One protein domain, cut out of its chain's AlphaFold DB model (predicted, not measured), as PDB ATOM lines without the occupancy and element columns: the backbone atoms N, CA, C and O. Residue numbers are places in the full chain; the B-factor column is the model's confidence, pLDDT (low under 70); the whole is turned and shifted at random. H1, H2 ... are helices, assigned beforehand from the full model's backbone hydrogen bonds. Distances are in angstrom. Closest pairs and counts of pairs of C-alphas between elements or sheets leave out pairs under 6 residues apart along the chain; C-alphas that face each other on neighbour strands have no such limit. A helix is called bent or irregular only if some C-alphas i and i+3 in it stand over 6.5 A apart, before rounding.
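This is residues 173 to 310 of the 312 residues of an uncharacterized protein of Mycoplasma sp. CAG:956 (UniProt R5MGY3). A ball of crossed helices is built round a core of two, the long H3 and the kinked H7 that crosses it. The hairpin of H1 and H2 packs on one side of this pair and H4 and H5 on the other, while H6 and H8 pack on H3. The printed part has 138 residues with nine named helices, H1 to H9 in order, and no named strand: all helix. It is compact, with a radius of gyration of the C-alphas of 14.2 A, and spans 37 by 32 by 26 A.

Find C-alpha 177 at (281.689, 395.203, 282.651); from there H1 runs 21.1 A to residue 191. Next come H2, residues 194 to 211, 25.6 A, and H3, residues 213 to 232, 27.5 A. Read on through H4, residues 236 to 243, H5, residues 247 to 259, and H6, residues 263 to 268. H7, residues 270 to 285, is irregular: C-alphas 274 and 277 are 7.8 A apart, and it has a kink of 42 degrees near residue 277. After H8, residues 288 to 297, H9 runs from residue 300 to C-alpha 308 at (289.025, 412.598, 282.726).

Start at H3, the hub. Its residues 223 to 230 touch residues 278 to 285 of H7 at a steep tilt of 63 degrees; the closest C-alphas, of Leu 223 and Leu 279, are 5.4 A apart. H1 and H2 form a hairpin, closest at the C-alphas of Leu 184 and Val 197, 6.1 A. H5 touches H7 at Ala 250 and Asn 278, C-alphas 6.7 A apart. H9 only just touches H3, with 3 pairs of C-alphas within 8 A. Every O i to N i+4 pair is within hydrogen-bond range in H1 to H6, H8 and H9; H7 has 4 of 12, and 10 of 13 O i to N i+3 pairs.

The C-alphas of Tyr 191 and Glu 300 are the two farthest apart, 39.5 A. The printed part has no cut, and the links between the helices are tight. Look for pLDDT under 70 at residues 191, 270, 286 to 292 and 294 to 295.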
ATOM      1  N   LYS A 173     269.898 391.548 281.419       90.75
ATOM      2  CA  LYS A 173     269.798 393.023 281.450       90.75
ATOM      3  C   LYS A 173     270.744 393.721 282.434       90.75
ATOM      4  O   LYS A 173     270.956 394.922 282.316       90.75
ATOM      5  N   ASN A 174     271.321 392.995 283.389       87.62
ATOM      6  CA  ASN A 174     272.151 393.550 284.464       87.62
ATOM      7  C   ASN A 174     273.629 393.169 284.321       87.62
ATOM      8  O   ASN A 174     274.337 393.041 285.315       87.62
ATOM      9  N   THR A 175     274.092 392.976 283.084       80.94
ATOM     10  CA  THR A 175     275.481 392.590 282.809       80.94
ATOM     11  C   THR A 175     276.444 393.687 283.265       80.94
ATOM     12  O   THR A 175     276.361 394.836 282.827       80.94
ATOM     13  N   THR A 176     277.380 393.329 284.136       79.06
ATOM     14  CA  THR A 176     278.483 394.193 284.564       79.06
ATOM     15  C   THR A 176     279.617 394.202 283.528       79.06
ATOM     16  O   THR A 176     279.736 393.264 282.738       79.06
ATOM     17  N   PRO A 177     280.522 395.202 283.539       78.62
ATOM     18  CA  PRO A 177     281.689 395.203 282.651       78.62
ATOM     19  C   PRO A 177     282.570 393.953 282.771       78.62
ATOM     20  O   PRO A 177     283.065 393.452 281.765       78.62
ATOM     21  N   LEU A 178     282.733 393.422 283.989       76.38
ATOM     22  CA  LEU A 178     283.508 392.205 284.220       76.38
ATOM     23  C   LEU A 178     282.832 390.984 283.596       76.38
ATOM     24  O   LEU A 178     283.504 390.180 282.955       76.38
ATOM     25  N   GLU A 179     281.517 390.842 283.765       78.31
ATOM     26  CA  GLU A 179     280.761 389.754 283.143       78.31
ATOM     27  C   GLU A 179     280.815 389.861 281.624       78.31
ATOM     28  O   GLU A 179     281.138 388.873 280.974       78.31
ATOM     29  N   PHE A 180     280.592 391.056 281.064       84.50
ATOM     30  CA  PHE A 180     280.699 391.303 279.625       84.50
ATOM     31  C   PHE A 180     282.035 390.808 279.073       84.50
ATOM     32  O   PHE A 180     282.088 389.970 278.176       84.50
ATOM     33  N   PHE A 181     283.121 391.262 279.691       78.62
ATOM     34  CA  PHE A 181     284.468 390.887 279.307       78.62
ATOM     35  C   PHE A 181     284.733 389.379 279.462       78.62
ATOM     36  O   PHE A 181     285.336 388.750 278.592       78.62
ATOM     37  N   THR A 182     284.266 388.781 280.561       78.00
ATOM     38  CA  THR A 182     284.461 387.354 280.856       78.00
ATOM     39  C   THR A 182     283.715 386.469 279.862       78.00
ATOM     40  O   THR A 182     284.281 385.483 279.396       78.00
ATOM     41  N   TYR A 183     282.481 386.831 279.497       82.81
ATOM     42  CA  TYR A 183     281.696 386.110 278.497       82.81
ATOM     43  C   TYR A 183     282.353 386.158 277.124       82.81
ATOM     44  O   TYR A 183     282.551 385.109 276.520       82.81
ATOM     45  N   LEU A 184     282.767 387.337 276.659       83.81
ATOM     46  CA  LEU A 184     283.428 387.458 275.360       83.81
ATOM     47  C   LEU A 184     284.764 386.701 275.319       83.81
ATOM     48  O   LEU A 184     285.025 385.971 274.364       83.81
ATOM     49  N   LYS A 185     285.575 386.759 276.384       76.06
ATOM     50  CA  LYS A 185     286.774 385.909 276.490       76.06
ATOM     51  C   LYS A 185     286.448 384.424 276.492       76.06
ATOM     52  O   LYS A 185     287.168 383.644 275.870       76.06
ATOM     53  N   TYR A 186     285.391 384.027 277.197       78.62
ATOM     54  CA  TYR A 186     284.930 382.648 277.201       78.62
ATOM     55  C   TYR A 186     284.546 382.215 275.782       78.62
ATOM     56  O   TYR A 186     285.098 381.230 275.303       78.62
ATOM     57  N   PHE A 187     283.707 382.974 275.076       79.94
ATOM     58  CA  PHE A 187     283.316 382.672 273.699       79.94
ATOM     59  C   PHE A 187     284.522 382.605 272.766       79.94
ATOM     60  O   PHE A 187     284.677 381.615 272.061       79.94
ATOM     61  N   TYR A 188     285.457 383.553 272.846       79.88
ATOM     62  CA  TYR A 188     286.674 383.511 272.033       79.88
ATOM     63  C   TYR A 188     287.558 382.299 272.330       79.88
ATOM     64  O   TYR A 188     288.115 381.689 271.421       79.88
ATOM     65  N   SER A 189     287.659 381.892 273.598       71.12
ATOM     66  CA  SER A 189     288.386 380.673 273.974       71.12
ATOM     67  C   SER A 189     287.738 379.393 273.439       71.12
ATOM     68  O   SER A 189     288.415 378.369 273.363       71.12
ATOM     69  N   ARG A 190     286.440 379.437 273.108       71.50
ATOM     70  CA  ARG A 190     285.670 378.293 272.608       71.50
ATOM     71  C   ARG A 190     285.607 378.260 271.087       71.50
ATOM     72  O   ARG A 190     285.895 377.223 270.506       71.50
ATOM     73  N   TYR A 191     285.245 379.377 270.469       68.06
ATOM     74  CA  TYR A 191     285.043 379.476 269.028       68.06
ATOM     75  C   TYR A 191     286.345 379.741 268.276       68.06
ATOM     76  O   TYR A 191     286.492 379.308 267.141       68.06
ATOM     77  N   HIS A 192     287.300 380.438 268.903       70.00
ATOM     78  CA  HIS A 192     288.481 380.992 268.229       70.00
ATOM     79  C   HIS A 192     288.147 381.866 267.010       70.00
ATOM     80  O   HIS A 192     289.023 382.137 266.196       70.00
ATOM     81  N   ASP A 193     286.903 382.328 266.936       74.19
ATOM     82  CA  ASP A 193     286.378 383.213 265.915       74.19
ATOM     83  C   ASP A 193     286.213 384.594 266.547       74.19
ATOM     84  O   ASP A 193     285.502 384.767 267.540       74.19
ATOM     85  N   LYS A 194     286.969 385.560 266.034       81.62
ATOM     86  CA  LYS A 194     286.979 386.923 266.557       81.62
ATOM     87  C   LYS A 194     285.730 387.683 266.113       81.62
ATOM     88  O   LYS A 194     285.183 388.437 266.916       81.62
ATOM     89  N   ASP A 195     285.281 387.453 264.885       82.81
ATOM     90  CA  ASP A 195     284.176 388.175 264.260       82.81
ATOM     91  C   ASP A 195     282.850 387.759 264.889       82.81
ATOM     92  O   ASP A 195     282.110 388.612 265.374       82.81
ATOM     93  N   LEU A 196     282.638 386.455 265.085       81.44
ATOM     94  CA  LEU A 196     281.475 385.954 265.823       81.44
ATOM     95  C   LEU A 196     281.393 386.536 267.249       81.44
ATOM     96  O   LEU A 196     280.322 386.856 267.767       81.44
ATOM     97  N   VAL A 197     282.535 386.681 267.927       84.25
ATOM     98  CA  VAL A 197     282.563 387.238 269.289       84.25
ATOM     99  C   VAL A 197     282.323 388.748 269.284       84.25
ATOM    100  O   VAL A 197     281.689 389.249 270.219       84.25
ATOM    101  N   ARG A 198     282.779 389.469 268.249       88.81
ATOM    102  CA  ARG A 198     282.421 390.879 268.036       88.81
ATOM    103  C   ARG A 198     280.918 391.023 267.884       88.81
ATOM    104  O   ARG A 198     280.329 391.761 268.667       88.81
ATOM    105  N   GLU A 199     280.294 390.234 267.015       89.81
ATOM    106  CA  GLU A 199     278.843 390.250 266.805       89.81
ATOM    107  C   GLU A 199     278.067 390.041 268.115       89.81
ATOM    108  O   GLU A 199     277.145 390.800 268.425       89.81
ATOM    109  N   TYR A 200     278.477 389.081 268.955       90.56
ATOM    110  CA  TYR A 200     277.865 388.901 270.276       90.56
ATOM    111  C   TYR A 200     278.048 390.114 271.194       90.56
ATOM    112  O   TYR A 200     277.126 390.475 271.934       90.56
ATOM    113  N   GLY A 201     279.233 390.727 271.190       92.94
ATOM    114  CA  GLY A 201     279.526 391.930 271.966       92.94
ATOM    115  C   GLY A 201     278.684 393.124 271.522       92.94
ATOM    116  O   GLY A 201     278.085 393.798 272.363       92.94
ATOM    117  N   GLU A 202     278.587 393.348 270.215       94.12
ATOM    118  CA  GLU A 202     277.779 394.410 269.624       94.12
ATOM    119  C   GLU A 202     276.297 394.224 269.921       94.12
ATOM    120  O   GLU A 202     275.645 395.135 270.435       94.12
ATOM    121  N   GLU A 203     275.764 393.030 269.661       93.75
ATOM    122  CA  GLU A 203     274.355 392.728 269.892       93.75
ATOM    123  C   GLU A 203     273.998 392.890 271.371       93.75
ATOM    124  O   GLU A 203     272.956 393.451 271.730       93.75
ATOM    125  N   LYS A 204     274.906 392.485 272.267       94.44
ATOM    126  CA  LYS A 204     274.738 392.721 273.696       94.44
ATOM    127  C   LYS A 204     274.652 394.208 274.030       94.44
ATOM    128  O   LYS A 204     273.789 394.605 274.819       94.44
ATOM    129  N   LEU A 205     275.549 395.022 273.477       94.06
ATOM    130  CA  LEU A 205     275.579 396.464 273.715       94.06
ATOM    131  C   LEU A 205     274.330 397.150 273.153       94.06
ATOM    132  O   LEU A 205     273.740 397.968 273.859       94.06
ATOM    133  N   ARG A 206     273.867 396.763 271.956       92.94
ATOM    134  CA  ARG A 206     272.610 397.246 271.357       92.94
ATOM    135  C   ARG A 206     271.415 396.962 272.263       92.94
ATOM    136  O   ARG A 206     270.654 397.879 272.573       92.94
ATOM    137  N   LYS A 207     271.285 395.728 272.765       94.69
ATOM    138  CA  LYS A 207     270.221 395.359 273.713       94.69
ATOM    139  C   LYS A 207     270.292 396.176 274.999       94.69
ATOM    140  O   LYS A 207     269.292 396.757 275.412       94.69
ATOM    141  N   LEU A 208     271.469 396.282 275.617       94.38
ATOM    142  CA  LEU A 208     271.627 397.063 276.848       94.38
ATOM    143  C   LEU A 208     271.331 398.550 276.640       94.38
ATOM    144  O   LEU A 208     270.741 399.163 277.518       94.38
ATOM    145  N   LYS A 209     271.675 399.132 275.487       92.31
ATOM    146  CA  LYS A 209     271.366 400.536 275.176       92.31
ATOM    147  C   LYS A 209     269.864 400.830 275.273       92.31
ATOM    148  O   LYS A 209     269.490 401.908 275.724       92.31
ATOM    149  N   ILE A 210     269.021 399.863 274.904       93.25
ATOM    150  CA  ILE A 210     267.554 399.963 274.959       93.25
ATOM    151  C   ILE A 210     267.017 399.561 276.338       93.25
ATOM    152  O   ILE A 210     266.148 400.226 276.896       93.25
ATOM    153  N   GLU A 211     267.507 398.450 276.887       94.38
ATOM    154  CA  GLU A 211     266.901 397.801 278.053       94.38
ATOM    155  C   GLU A 211     267.479 398.254 279.401       94.38
ATOM    156  O   GLU A 211     266.804 398.134 280.424       94.38
ATOM    157  N   ASN A 212     268.731 398.719 279.423       94.19
ATOM    158  CA  ASN A 212     269.442 399.177 280.616       94.19
ATOM    159  C   ASN A 212     270.618 400.103 280.242       94.19
ATOM    160  O   ASN A 212     271.789 399.702 280.234       94.19
ATOM    161  N   GLU A 213     270.299 401.364 279.953       92.69
ATOM    162  CA  GLU A 213     271.269 402.371 279.511       92.69
ATOM    163  C   GLU A 213     272.424 402.568 280.514       92.69
ATOM    164  O   GLU A 213     273.562 402.835 280.124       92.69
ATOM    165  N   GLU A 214     272.174 402.397 281.816       90.62
ATOM    166  CA  GLU A 214     273.215 402.514 282.841       90.62
ATOM    167  C   GLU A 214     274.269 401.404 282.708       90.62
ATOM    168  O   GLU A 214     275.473 401.675 282.781       90.62
ATOM    169  N   ALA A 215     273.839 400.159 282.485       87.06
ATOM    170  CA  ALA A 215     274.744 399.039 282.240       87.06
ATOM    171  C   ALA A 215     275.542 399.244 280.944       87.06
ATOM    172  O   ALA A 215     276.766 399.092 280.952       87.06
ATOM    173  N   TYR A 216     274.877 399.683 279.869       93.50
ATOM    174  CA  TYR A 216     275.531 400.059 278.612       93.50
ATOM    175  C   TYR A 216     276.637 401.103 278.836       93.50
ATOM    176  O   TYR A 216     277.794 400.863 278.488       93.50
ATOM    177  N   LYS A 217     276.323 402.221 279.508       89.25
ATOM    178  CA  LYS A 217     277.289 403.297 279.796       89.25
ATOM    179  C   LYS A 217     278.491 402.793 280.598       89.25
ATOM    180  O   LYS A 217     279.625 403.175 280.311       89.25
ATOM    181  N   LYS A 218     278.279 401.909 281.579       85.56
ATOM    182  CA  LYS A 218     279.370 401.311 282.372       85.56
ATOM    183  C   LYS A 218     280.290 400.429 281.528       85.56
ATOM    184  O   LYS A 218     281.507 400.497 281.709       85.56
ATOM    185  N   ILE A 219     279.731 399.615 280.629       86.69
ATOM    186  CA  ILE A 219     280.515 398.738 279.746       86.69
ATOM    187  C   ILE A 219     281.281 399.573 278.720       86.69
ATOM    188  O   ILE A 219     282.494 399.413 278.609       86.69
ATOM    189  N   MET A 220     280.630 400.531 278.056       90.56
ATOM    190  CA  MET A 220     281.297 401.431 277.107       90.56
ATOM    191  C   MET A 220     282.446 402.198 277.762       90.56
ATOM    192  O   MET A 220     283.555 402.228 277.232       90.56
ATOM    193  N   ALA A 221     282.236 402.735 278.967       85.62
ATOM    194  CA  ALA A 221     283.297 403.410 279.711       85.62
ATOM    195  C   ALA A 221     284.478 402.484 280.042       85.62
ATOM    196  O   ALA A 221     285.620 402.936 280.152       85.62
ATOM    197  N   PHE A 222     284.228 401.193 280.262       84.75
ATOM    198  CA  PHE A 222     285.283 400.205 280.462       84.75
ATOM    199  C   PHE A 222     286.041 399.904 279.160       84.75
ATOM    200  O   PHE A 222     287.272 399.931 279.172       84.75
ATOM    201  N   LEU A 223     285.337 399.689 278.045       87.75
ATOM    202  CA  LEU A 223     285.953 399.416 276.742       87.75
ATOM    203  C   LEU A 223     286.799 400.598 276.254       87.75
ATOM    204  O   LEU A 223     287.959 400.406 275.913       87.75
ATOM    205  N   ILE A 224     286.280 401.829 276.332       88.69
ATOM    206  CA  ILE A 224     286.998 403.056 275.938       88.69
ATOM    207  C   ILE A 224     288.277 403.237 276.761       88.69
ATOM    208  O   ILE A 224     289.335 403.549 276.217       88.69
ATOM    209  N   ARG A 225     288.209 403.018 278.081       81.94
ATOM    210  CA  ARG A 225     289.403 403.093 278.937       81.94
ATOM    211  C   ARG A 225     290.418 402.028 278.554       81.94
ATOM    212  O   ARG A 225     291.592 402.349 278.412       81.94
ATOM    213  N   THR A 226     289.974 400.787 278.382       80.38
ATOM    214  CA  THR A 226     290.856 399.673 278.016       80.38
ATOM    215  C   THR A 226     291.514 399.934 276.664       80.38
ATOM    216  O   THR A 226     292.727 399.792 276.541       80.38
ATOM    217  N   PHE A 227     290.749 400.418 275.686       87.69
ATOM    218  CA  PHE A 227     291.256 400.855 274.390       87.69
ATOM    219  C   PHE A 227     292.346 401.912 274.549       87.69
ATOM    220  O   PHE A 227     293.475 401.712 274.103       87.69
ATOM    221  N   TYR A 228     292.045 403.001 275.258       85.94
ATOM    222  CA  TYR A 228     293.009 404.075 275.464       85.94
ATOM    223  C   TYR A 228     294.285 403.570 276.141       85.94
ATOM    224  O   TYR A 228     295.378 403.935 275.723       85.94
ATOM    225  N   TYR A 229     294.173 402.686 277.136       79.00
ATOM    226  CA  TYR A 229     295.330 402.072 277.791       79.00
ATOM    227  C   TYR A 229     296.260 401.382 276.787       79.00
ATOM    228  O   TYR A 229     297.443 401.708 276.725       79.00
ATOM    229  N   TYR A 230     295.737 400.465 275.974       79.12
ATOM    230  CA  TYR A 230     296.567 399.682 275.056       79.12
ATOM    231  C   TYR A 230     297.106 400.514 273.889       79.12
ATOM    232  O   TYR A 230     298.291 400.418 273.557       79.12
ATOM    233  N   PHE A 231     296.272 401.373 273.305       86.12
ATOM    234  CA  PHE A 231     296.603 402.068 272.062       86.12
ATOM    235  C   PHE A 231     297.248 403.443 272.258       86.12
ATOM    236  O   PHE A 231     297.855 403.951 271.319       86.12
ATOM    237  N   SER A 232     297.203 404.027 273.460       82.94
ATOM    238  CA  SER A 232     298.049 405.186 273.787       82.94
ATOM    239  C   SER A 232     299.469 404.781 274.205       82.94
ATOM    240  O   SER A 232     300.361 405.625 274.215       82.94
ATOM    241  N   SER A 233     299.703 403.506 274.532       77.31
ATOM    242  CA  SER A 233     301.008 403.017 274.989       77.31
ATOM    243  C   SER A 233     302.082 403.044 273.893       77.31
ATOM    244  O   SER A 233     301.788 403.045 272.696       77.31
ATOM    245  N   SER A 234     303.355 402.963 274.294       72.69
ATOM    246  CA  SER A 234     304.480 402.774 273.363       72.69
ATOM    247  C   SER A 234     304.406 401.461 272.572       72.69
ATOM    248  O   SER A 234     305.114 401.301 271.585       72.69
ATOM    249  N   HIS A 235     303.546 400.528 272.990       74.56
ATOM    250  CA  HIS A 235     303.349 399.217 272.373       74.56
ATOM    251  C   HIS A 235     302.166 399.190 271.392       74.56
ATOM    252  O   HIS A 235     301.754 398.119 270.954       74.56
ATOM    253  N   LYS A 236     301.614 400.351 271.023       82.25
ATOM    254  CA  LYS A 236     300.492 400.468 270.081       82.25
ATOM    255  C   LYS A 236     300.679 399.638 268.808       82.25
ATOM    256  O   LYS A 236     299.801 398.851 268.474       82.25
ATOM    257  N   GLU A 237     301.810 399.800 268.117       82.06
ATOM    258  CA  GLU A 237     302.077 399.100 266.848       82.06
ATOM    259  C   GLU A 237     302.095 397.577 267.042       82.06
ATOM    260  O   GLU A 237     301.479 396.853 266.268       82.06
ATOM    261  N   TYR A 238     302.671 397.096 268.149       81.81
ATOM    262  CA  TYR A 238     302.636 395.676 268.505       81.81
ATOM    263  C   TYR A 238     301.202 395.150 268.641       81.81
ATOM    264  O   TYR A 238     300.891 394.067 268.149       81.81
ATOM    265  N   TYR A 239     300.316 395.899 269.304       79.19
ATOM    266  CA  TYR A 239     298.927 395.477 269.483       79.19
ATOM    267  C   TYR A 239     298.115 395.541 268.187       79.19
ATOM    268  O   TYR A 239     297.309 394.643 267.945       79.19
ATOM    269  N   ILE A 240     298.351 396.549 267.345       79.75
ATOM    270  CA  ILE A 240     297.720 396.657 266.024       79.75
ATOM    271  C   ILE A 240     298.083 395.447 265.160       79.75
ATOM    272  O   ILE A 240     297.188 394.775 264.652       79.75
ATOM    273  N   GLU A 241     299.376 395.136 265.045       78.50
ATOM    274  CA  GLU A 241     299.868 394.045 264.200       78.50
ATOM    275  C   GLU A 241     299.463 392.672 264.740       78.50
ATOM    276  O   GLU A 241     298.943 391.837 264.004       78.50
ATOM    277  N   LYS A 242     299.653 392.426 266.042       78.25
ATOM    278  CA  LYS A 242     299.404 391.106 266.638       78.25
ATOM    279  C   LYS A 242     297.927 390.719 266.656       78.25
ATOM    280  O   LYS A 242     297.615 389.530 266.609       78.25
ATOM    281  N   PHE A 243     297.033 391.695 266.796       71.88
ATOM    282  CA  PHE A 243     295.598 391.450 266.940       71.88
ATOM    283  C   PHE A 243     294.786 391.893 265.721       71.88
ATOM    284  O   PHE A 243     293.556 391.867 265.791       71.88
ATOM    285  N   CYS A 244     295.452 392.261 264.621       75.69
ATOM    286  CA  CYS A 244     294.834 392.695 263.366       75.69
ATOM    287  C   CYS A 244     293.763 393.780 263.584       75.69
ATOM    288  O   CYS A 244     292.635 393.660 263.105       75.69
ATOM    289  N   VAL A 245     294.087 394.804 264.377       81.06
ATOM    290  CA  VAL A 245     293.173 395.927 264.645       81.06
ATOM    291  C   VAL A 245     293.272 396.944 263.516       81.06
ATOM    292  O   VAL A 245     294.367 397.199 263.009       81.06
ATOM    293  N   ASN A 246     292.152 397.555 263.120       83.62
ATOM    294  CA  ASN A 246     292.177 398.583 262.085       83.62
ATOM    295  C   ASN A 246     292.958 399.812 262.578       83.62
ATOM    296  O   ASN A 246     292.526 400.534 263.477       83.62
ATOM    297  N   LYS A 247     294.121 400.052 261.963       84.69
ATOM    298  CA  LYS A 247     295.042 401.129 262.338       84.69
ATOM    299  C   LYS A 247     294.449 402.525 262.151       84.69
ATOM    300  O   LYS A 247     294.727 403.392 262.977       84.69
ATOM    301  N   LEU A 248     293.685 402.750 261.082       86.50
ATOM    302  CA  LEU A 248     293.084 404.055 260.797       86.50
ATOM    303  C   LEU A 248     292.028 404.371 261.851       86.50
ATOM    304  O   LEU A 248     292.182 405.335 262.595       86.50
ATOM    305  N   ASP A 249     291.063 403.468 262.020       87.50
ATOM    306  CA  ASP A 249     289.992 403.635 263.005       87.50
ATOM    307  C   ASP A 249     290.545 403.724 264.440       87.50
ATOM    308  O   ASP A 249     289.987 404.412 265.292       87.50
ATOM    309  N   ALA A 250     291.659 403.041 264.741       87.38
ATOM    310  CA  ALA A 250     292.289 403.118 266.057       87.38
ATOM    311  C   ALA A 250     292.956 404.481 266.308       87.38
ATOM    312  O   ALA A 250     292.918 404.987 267.431       87.38
ATOM    313  N   ASN A 251     293.577 405.080 265.290       89.38
ATOM    314  CA  ASN A 251     294.131 406.431 265.394       89.38
ATOM    315  C   ASN A 251     293.017 407.461 265.572       89.38
ATOM    316  O   ASN A 251     293.086 408.270 266.494       89.38
ATOM    317  N   ASP A 252     291.973 407.363 264.755       90.31
ATOM    318  CA  ASP A 252     290.849 408.294 264.779       90.31
ATOM    319  C   ASP A 252     290.106 408.232 266.122       90.31
ATOM    320  O   ASP A 252     289.806 409.268 266.722       90.31
ATOM    321  N   LEU A 253     289.897 407.029 266.672       92.06
ATOM    322  CA  LEU A 253     289.313 406.865 268.003       92.06
ATOM    323  C   LEU A 253     290.209 407.448 269.111       92.06
ATOM    324  O   LEU A 253     289.693 408.045 270.057       92.06
ATOM    325  N   LEU A 254     291.537 407.301 269.029       91.31
ATOM    326  CA  LEU A 254     292.448 407.916 270.006       91.31
ATOM    327  C   LEU A 254     292.356 409.442 269.981       91.31
ATOM    328  O   LEU A 254     292.236 410.049 271.044       91.31
ATOM    329  N   ASP A 255     292.374 410.046 268.793       90.38
ATOM    330  CA  ASP A 255     292.257 411.497 268.634       90.38
ATOM    331  C   ASP A 255     290.897 411.996 269.137       90.38
ATOM    332  O   ASP A 255     290.804 413.017 269.830       90.38
ATOM    333  N   PHE A 256     289.834 411.235 268.873       89.75
ATOM    334  CA  PHE A 256     288.505 411.520 269.395       89.75
ATOM    335  C   PHE A 256     288.449 411.463 270.932       89.75
ATOM    336  O   PHE A 256     287.852 412.337 271.569       89.75
ATOM    337  N   ILE A 257     289.120 410.491 271.558       91.50
ATOM    338  CA  ILE A 257     289.225 410.386 273.022       91.50
ATOM    339  C   ILE A 257     290.044 411.544 273.614       91.50
ATOM    340  O   ILE A 257     289.614 412.148 274.600       91.50
ATOM    341  N   ASP A 258     291.192 411.873 273.015       88.88
ATOM    342  CA  ASP A 258     292.084 412.953 273.459       88.88
ATOM    343  C   ASP A 258     291.391 414.334 273.391       88.88
ATOM    344  O   ASP A 258     291.611 415.186 274.260       88.88
ATOM    345  N   THR A 259     290.536 414.554 272.384       87.81
ATOM    346  CA  THR A 259     289.843 415.836 272.141       87.81
ATOM    347  C   THR A 259     288.477 415.962 272.813       87.81
ATOM    348  O   THR A 259     288.036 417.081 273.091       87.81
ATOM    349  N   SER A 260     287.806 414.848 273.121       86.88
ATOM    350  CA  SER A 260     286.526 414.858 273.838       86.88
ATOM    351  C   SER A 260     286.631 415.576 275.178       86.88
ATOM    352  O   SER A 260     287.711 415.634 275.738       86.88
ATOM    353  N   LYS A 261     285.531 416.102 275.741       85.12
ATOM    354  CA  LYS A 261     285.494 416.811 277.035       85.12
ATOM    355  C   LYS A 261     285.493 415.893 278.262       85.12
ATOM    356  O   LYS A 261     286.172 416.219 279.237       85.12
ATOM    357  N   ASP A 262     284.763 414.786 278.214       86.12
ATOM    358  CA  ASP A 262     284.624 413.806 279.295       86.12
ATOM    359  C   ASP A 262     284.032 412.481 278.765       86.12
ATOM    360  O   ASP A 262     283.640 412.373 277.600       86.12
ATOM    361  N   MET A 263     283.987 411.452 279.622       86.56
ATOM    362  CA  MET A 263     283.439 410.132 279.272       86.56
ATOM    363  C   MET A 263     281.953 410.184 278.893       86.56
ATOM    364  O   MET A 263     281.514 409.447 278.014       86.56
ATOM    365  N   LYS A 264     281.170 411.043 279.557       86.56
ATOM    366  CA  LYS A 264     279.734 411.153 279.288       86.56
ATOM    367  C   LYS A 264     279.515 411.654 277.862       86.56
ATOM    368  O   LYS A 264     278.753 411.044 277.123       86.56
ATOM    369  N   TYR A 265     280.240 412.702 277.478       86.44
ATOM    370  CA  TYR A 265     280.216 413.239 276.128       86.44
ATOM    371  C   TYR A 265     280.599 412.171 275.103       86.44
ATOM    372  O   TYR A 265     279.848 411.995 274.156       86.44
ATOM    373  N   LEU A 266     281.686 411.409 275.316       86.94
ATOM    374  CA  LEU A 266     282.100 410.332 274.395       86.94
ATOM    375  C   LEU A 266     280.989 409.321 274.123       86.94
ATOM    376  O   LEU A 266     280.715 409.011 272.970       86.94
ATOM    377  N   ILE A 267     280.359 408.803 275.179       85.25
ATOM    378  CA  ILE A 267     279.364 407.730 275.056       85.25
ATOM    379  C   ILE A 267     278.059 408.238 274.424       85.25
ATOM    380  O   ILE A 267     277.343 407.468 273.790       85.25
ATOM    381  N   GLU A 268     277.738 409.521 274.601       83.31
ATOM    382  CA  GLU A 268     276.531 410.143 274.047       83.31
ATOM    383  C   GLU A 268     276.711 410.611 272.587       83.31
ATOM    384  O   GLU A 268     275.727 410.974 271.942       83.31
ATOM    385  N   GLN A 269     277.930 410.581 272.030       79.38
ATOM    386  CA  GLN A 269     278.159 410.885 270.615       79.38
ATOM    387  C   GLN A 269     277.742 409.719 269.714       79.38
ATOM    388  O   GLN A 269     278.148 408.581 269.921       79.38
ATOM    389  N   ILE A 270     277.011 410.029 268.637       63.12
ATOM    390  CA  ILE A 270     276.563 409.049 267.626       63.12
ATOM    391  C   ILE A 270     277.752 408.292 267.012       63.12
ATOM    392  O   ILE A 270     277.642 407.113 266.696       63.12
ATOM    393  N   GLY A 271     278.909 408.952 266.892       74.38
ATOM    394  CA  GLY A 271     280.105 408.371 266.287       74.38
ATOM    395  C   GLY A 271     280.790 407.274 267.104       74.38
ATOM    396  O   GLY A 271     281.645 406.595 266.553       74.38
ATOM    397  N   ILE A 272     280.455 407.067 268.386       80.38
ATOM    398  CA  ILE A 272     281.141 406.035 269.186       80.38
ATOM    399  C   ILE A 272     280.778 404.615 268.737       80.38
ATOM    400  O   ILE A 272     281.615 403.719 268.826       80.38
ATOM    401  N   ASP A 273     279.565 404.433 268.205       83.69
ATOM    402  CA  ASP A 273     279.077 403.138 267.726       83.69
ATOM    403  C   ASP A 273     279.877 402.658 266.494       83.69
ATOM    404  O   ASP A 273     280.049 401.458 266.313       83.69
ATOM    405  N   TYR A 274     280.435 403.579 265.693       87.56
ATOM    406  CA  TYR A 274     281.302 403.253 264.548       87.56
ATOM    407  C   TYR A 274     282.591 402.533 264.972       87.56
ATOM    408  O   TYR A 274     283.147 401.752 264.211       87.56
ATOM    409  N   TYR A 275     283.057 402.757 266.204       90.31
ATOM    410  CA  TYR A 275     284.302 402.172 266.698       90.31
ATOM    411  C   TYR A 275     284.091 400.921 267.564       90.31
ATOM    412  O   TYR A 275     285.020 400.509 268.265       90.31
ATOM    413  N   LEU A 276     282.891 400.324 267.567       90.38
ATOM    414  CA  LEU A 276     282.574 399.185 268.434       90.38
ATOM    415  C   LEU A 276     283.499 397.991 268.218       90.38
ATOM    416  O   LEU A 276     283.972 397.441 269.211       90.38
ATOM    417  N   ASP A 277     283.846 397.659 266.977       88.81
ATOM    418  CA  ASP A 277     284.800 396.586 266.683       88.81
ATOM    419  C   ASP A 277     286.151 396.813 267.367       88.81
ATOM    420  O   ASP A 277     286.642 395.956 268.100       88.81
ATOM    421  N   ASN A 278     286.725 398.009 267.217       89.50
ATOM    422  CA  ASN A 278     287.992 398.366 267.858       89.50
ATOM    423  C   ASN A 278     287.892 398.383 269.389       89.50
ATOM    424  O   ASN A 278     288.849 398.041 270.088       89.50
ATOM    425  N   LEU A 279     286.742 398.785 269.930       90.81
ATOM    426  CA  LEU A 279     286.487 398.781 271.366       90.81
ATOM    427  C   LEU A 279     286.361 397.351 271.907       90.81
ATOM    428  O   LEU A 279     286.962 397.038 272.937       90.81
ATOM    429  N   ILE A 280     285.633 396.471 271.220       91.19
ATOM    430  CA  ILE A 280     285.469 395.059 271.589       91.19
ATOM    431  C   ILE A 280     286.789 394.306 271.419       91.19
ATOM    432  O   ILE A 280     287.122 393.465 272.253       91.19
ATOM    433  N   ASP A 281     287.608 394.673 270.435       87.62
ATOM    434  CA  ASP A 281     288.913 394.060 270.195       87.62
ATOM    435  C   ASP A 281     289.851 394.107 271.397       87.62
ATOM    436  O   ASP A 281     290.665 393.202 271.610       87.62
ATOM    437  N   THR A 282     289.692 395.123 272.242       80.00
ATOM    438  CA  THR A 282     290.444 395.254 273.491       80.00
ATOM    439  C   THR A 282     290.252 394.069 274.434       80.00
ATOM    440  O   THR A 282     291.140 393.771 275.237       80.00
ATOM    441  N   VAL A 283     289.140 393.338 274.309       76.31
ATOM    442  CA  VAL A 283     288.858 392.120 275.071       76.31
ATOM    443  C   VAL A 283     289.862 391.014 274.767       76.31
ATOM    444  O   VAL A 283     290.305 390.309 275.680       76.31
ATOM    445  N   PHE A 284     290.261 390.886 273.502       76.62
ATOM    446  CA  PHE A 284     291.221 389.875 273.057       76.62
ATOM    447  C   PHE A 284     292.660 390.269 273.394       76.62
ATOM    448  O   PHE A 284     293.503 389.402 273.623       76.62
ATOM    449  N   ILE A 285     292.922 391.574 273.468       72.56
ATOM    450  CA  ILE A 285     294.237 392.137 273.780       72.56
ATOM    451  C   ILE A 285     294.534 392.053 275.277       72.56
ATOM    452  O   ILE A 285     295.668 391.777 275.680       72.56
ATOM    453  N   TYR A 286     293.521 392.299 276.112       63.09
ATOM    454  CA  TYR A 286     293.741 392.524 277.529       63.09
ATOM    455  C   TYR A 286     294.358 391.312 278.225       63.09
ATOM    456  O   TYR A 286     293.791 390.214 278.266       63.09
ATOM    457  N   ASN A 287     295.498 391.541 278.867       64.56
ATOM    458  CA  ASN A 287     296.093 390.637 279.834       64.56
ATOM    459  C   ASN A 287     296.583 391.449 281.049       64.56
ATOM    460  O   ASN A 287     296.877 392.639 280.941       64.56
ATOM    461  N   VAL A 288     296.611 390.821 282.225       59.50
ATOM    462  CA  VAL A 288     296.870 391.529 283.492       59.50
ATOM    463  C   VAL A 288     298.314 392.034 283.583       59.50
ATOM    464  O   VAL A 288     298.552 393.115 284.116       59.50
ATOM    465  N   GLU A 289     299.272 391.281 283.044       59.12
ATOM    466  CA  GLU A 289     300.699 391.618 283.097       59.12
ATOM    467  C   GLU A 289     301.004 392.871 282.268       59.12
ATOM    468  O   GLU A 289     301.509 393.859 282.802       59.12
ATOM    469  N   SER A 290     300.581 392.885 281.003       64.31
ATOM    470  CA  SER A 290     300.678 394.040 280.112       64.31
ATOM    471  C   SER A 290     299.903 395.238 280.642       64.31
ATOM    472  O   SER A 290     300.377 396.361 280.520       64.31
ATOM    473  N   TYR A 291     298.734 395.040 281.262       62.69
ATOM    474  CA  TYR A 291     297.991 396.153 281.855       62.69
ATOM    475  C   TYR A 291     298.810 396.869 282.943       62.69
ATOM    476  O   TYR A 291     298.884 398.099 282.952       62.69
ATOM    477  N   ASN A 292     299.458 396.118 283.838       62.75
ATOM    478  CA  ASN A 292     300.283 396.693 284.905       62.75
ATOM    479  C   ASN A 292     301.524 397.403 284.349       62.75
ATOM    480  O   ASN A 292     301.838 398.518 284.769       62.75
ATOM    481  N   GLU A 293     302.196 396.780 283.380       71.38
ATOM    482  CA  GLU A 293     303.360 397.353 282.705       71.38
ATOM    483  C   GLU A 293     303.003 398.671 282.010       71.38
ATOM    484  O   GLU A 293     303.608 399.709 282.290       71.38
ATOM    485  N   ILE A 294     301.947 398.667 281.193       68.62
ATOM    486  CA  ILE A 294     301.468 399.858 280.488       68.62
ATOM    487  C   ILE A 294     301.117 400.957 281.485       68.62
ATOM    488  O   ILE A 294     301.574 402.085 281.316       68.62
ATOM    489  N   THR A 295     300.372 400.634 282.547       67.75
ATOM    490  CA  THR A 295     299.964 401.609 283.572       67.75
ATOM    491  C   THR A 295     301.171 402.312 284.196       67.75
ATOM    492  O   THR A 295     301.150 403.528 284.388       67.75
ATOM    493  N   SER A 296     302.249 401.571 284.466       72.75
ATOM    494  CA  SER A 296     303.485 402.133 285.024       72.75
ATOM    495  C   SER A 296     304.253 403.032 284.043       72.75
ATOM    496  O   SER A 296     304.993 403.917 284.469       72.75
ATOM    497  N   SER A 297     304.033 402.844 282.739       75.94
ATOM    498  CA  SER A 297     304.730 403.541 281.651       75.94
ATOM    499  C   SER A 297     304.013 404.796 281.126       75.94
ATOM    500  O   SER A 297     304.534 405.478 280.243       75.94
ATOM    501  N   LEU A 298     302.824 405.121 281.649       78.12
ATOM    502  CA  LEU A 298     302.020 406.238 281.151       78.12
ATOM    503  C   LEU A 298     302.690 407.597 281.391       78.12
ATOM    504  O   LEU A 298     303.142 407.920 282.493       78.12
ATOM    505  N   THR A 299     302.652 408.444 280.367       86.12
ATOM    506  CA  THR A 299     303.035 409.857 280.454       86.12
ATOM    507  C   THR A 299     302.013 410.665 281.257       86.12
ATOM    508  O   THR A 299     300.842 410.297 281.364       86.12
ATOM    509  N   GLU A 300     302.415 411.830 281.771       86.88
ATOM    510  CA  GLU A 300     301.496 412.728 282.487       86.88
ATOM    511  C   GLU A 300     300.310 413.180 281.619       86.88
ATOM    512  O   GLU A 300     299.186 413.260 282.112       86.88
ATOM    513  N   LYS A 301     300.520 413.388 280.309       87.25
ATOM    514  CA  LYS A 301     299.425 413.697 279.372       87.25
ATOM    515  C   LYS A 301     298.387 412.567 279.353       87.25
ATOM    516  O   LYS A 301     297.197 412.831 279.498       87.25
ATOM    517  N   GLN A 302     298.827 411.316 279.232       84.50
ATOM    518  CA  GLN A 302     297.933 410.151 279.191       84.50
ATOM    519  C   GLN A 302     297.216 409.925 280.524       84.50
ATOM    520  O   GLN A 302     296.024 409.622 280.538       84.50
ATOM    521  N   LYS A 303     297.902 410.136 281.656       85.50
ATOM    522  CA  LYS A 303     297.277 410.077 282.988       85.50
ATOM    523  C   LYS A 303     296.167 411.117 283.142       85.50
ATOM    524  O   LYS A 303     295.114 410.808 283.696       85.50
ATOM    525  N   LEU A 304     296.364 412.336 282.629       87.38
ATOM    526  CA  LEU A 304     295.336 413.383 282.646       87.38
ATOM    527  C   LEU A 304     294.102 412.992 281.822       87.38
ATOM    528  O   LEU A 304     292.977 413.179 282.294       87.38
ATOM    529  N   VAL A 305     294.299 412.413 280.634       85.75
ATOM    530  CA  VAL A 305     293.195 411.903 279.805       85.75
ATOM    531  C   VAL A 305     292.472 410.760 280.521       85.75
ATOM    532  O   VAL A 305     291.254 410.809 280.673       85.75
ATOM    533  N   LEU A 306     293.194 409.788 281.082       80.94
ATOM    534  CA  LEU A 306     292.592 408.689 281.844       80.94
ATOM    535  C   LEU A 306     291.794 409.168 283.057       80.94
ATOM    536  O   LEU A 306     290.686 408.685 283.284       80.94
ATOM    537  N   LYS A 307     292.295 410.154 283.804       83.69
ATOM    538  CA  LYS A 307     291.575 410.747 284.940       83.69
ATOM    539  C   LYS A 307     290.241 411.360 284.509       83.69
ATOM    540  O   LYS A 307     289.222 411.183 285.174       83.69
ATOM    541  N   LYS A 308     290.227 412.037 283.361       85.31
ATOM    542  CA  LYS A 308     289.025 412.598 282.726       85.31
ATOM    543  C   LYS A 308     288.049 411.528 282.228       85.31
ATOM    544  O   LYS A 308     286.839 411.746 282.236       85.31
ATOM    545  N   LEU A 309     288.560 410.354 281.868       78.12
ATOM    546  CA  LEU A 309     287.774 409.159 281.556       78.12
ATOM    547  C   LEU A 309     287.277 408.412 282.812       78.12
ATOM    548  O   LEU A 309     286.657 407.355 282.696       78.12
ATOM    549  N   GLY A 310     287.541 408.928 284.019       70.69
ATOM    550  CA  GLY A 310     287.183 408.274 285.282       70.69
ATOM    551  C   GLY A 310     288.099 407.099 285.650       70.69
ATOM    552  O   GLY A 310     287.694 406.201 286.390       70.69
TER     553      GLY A 310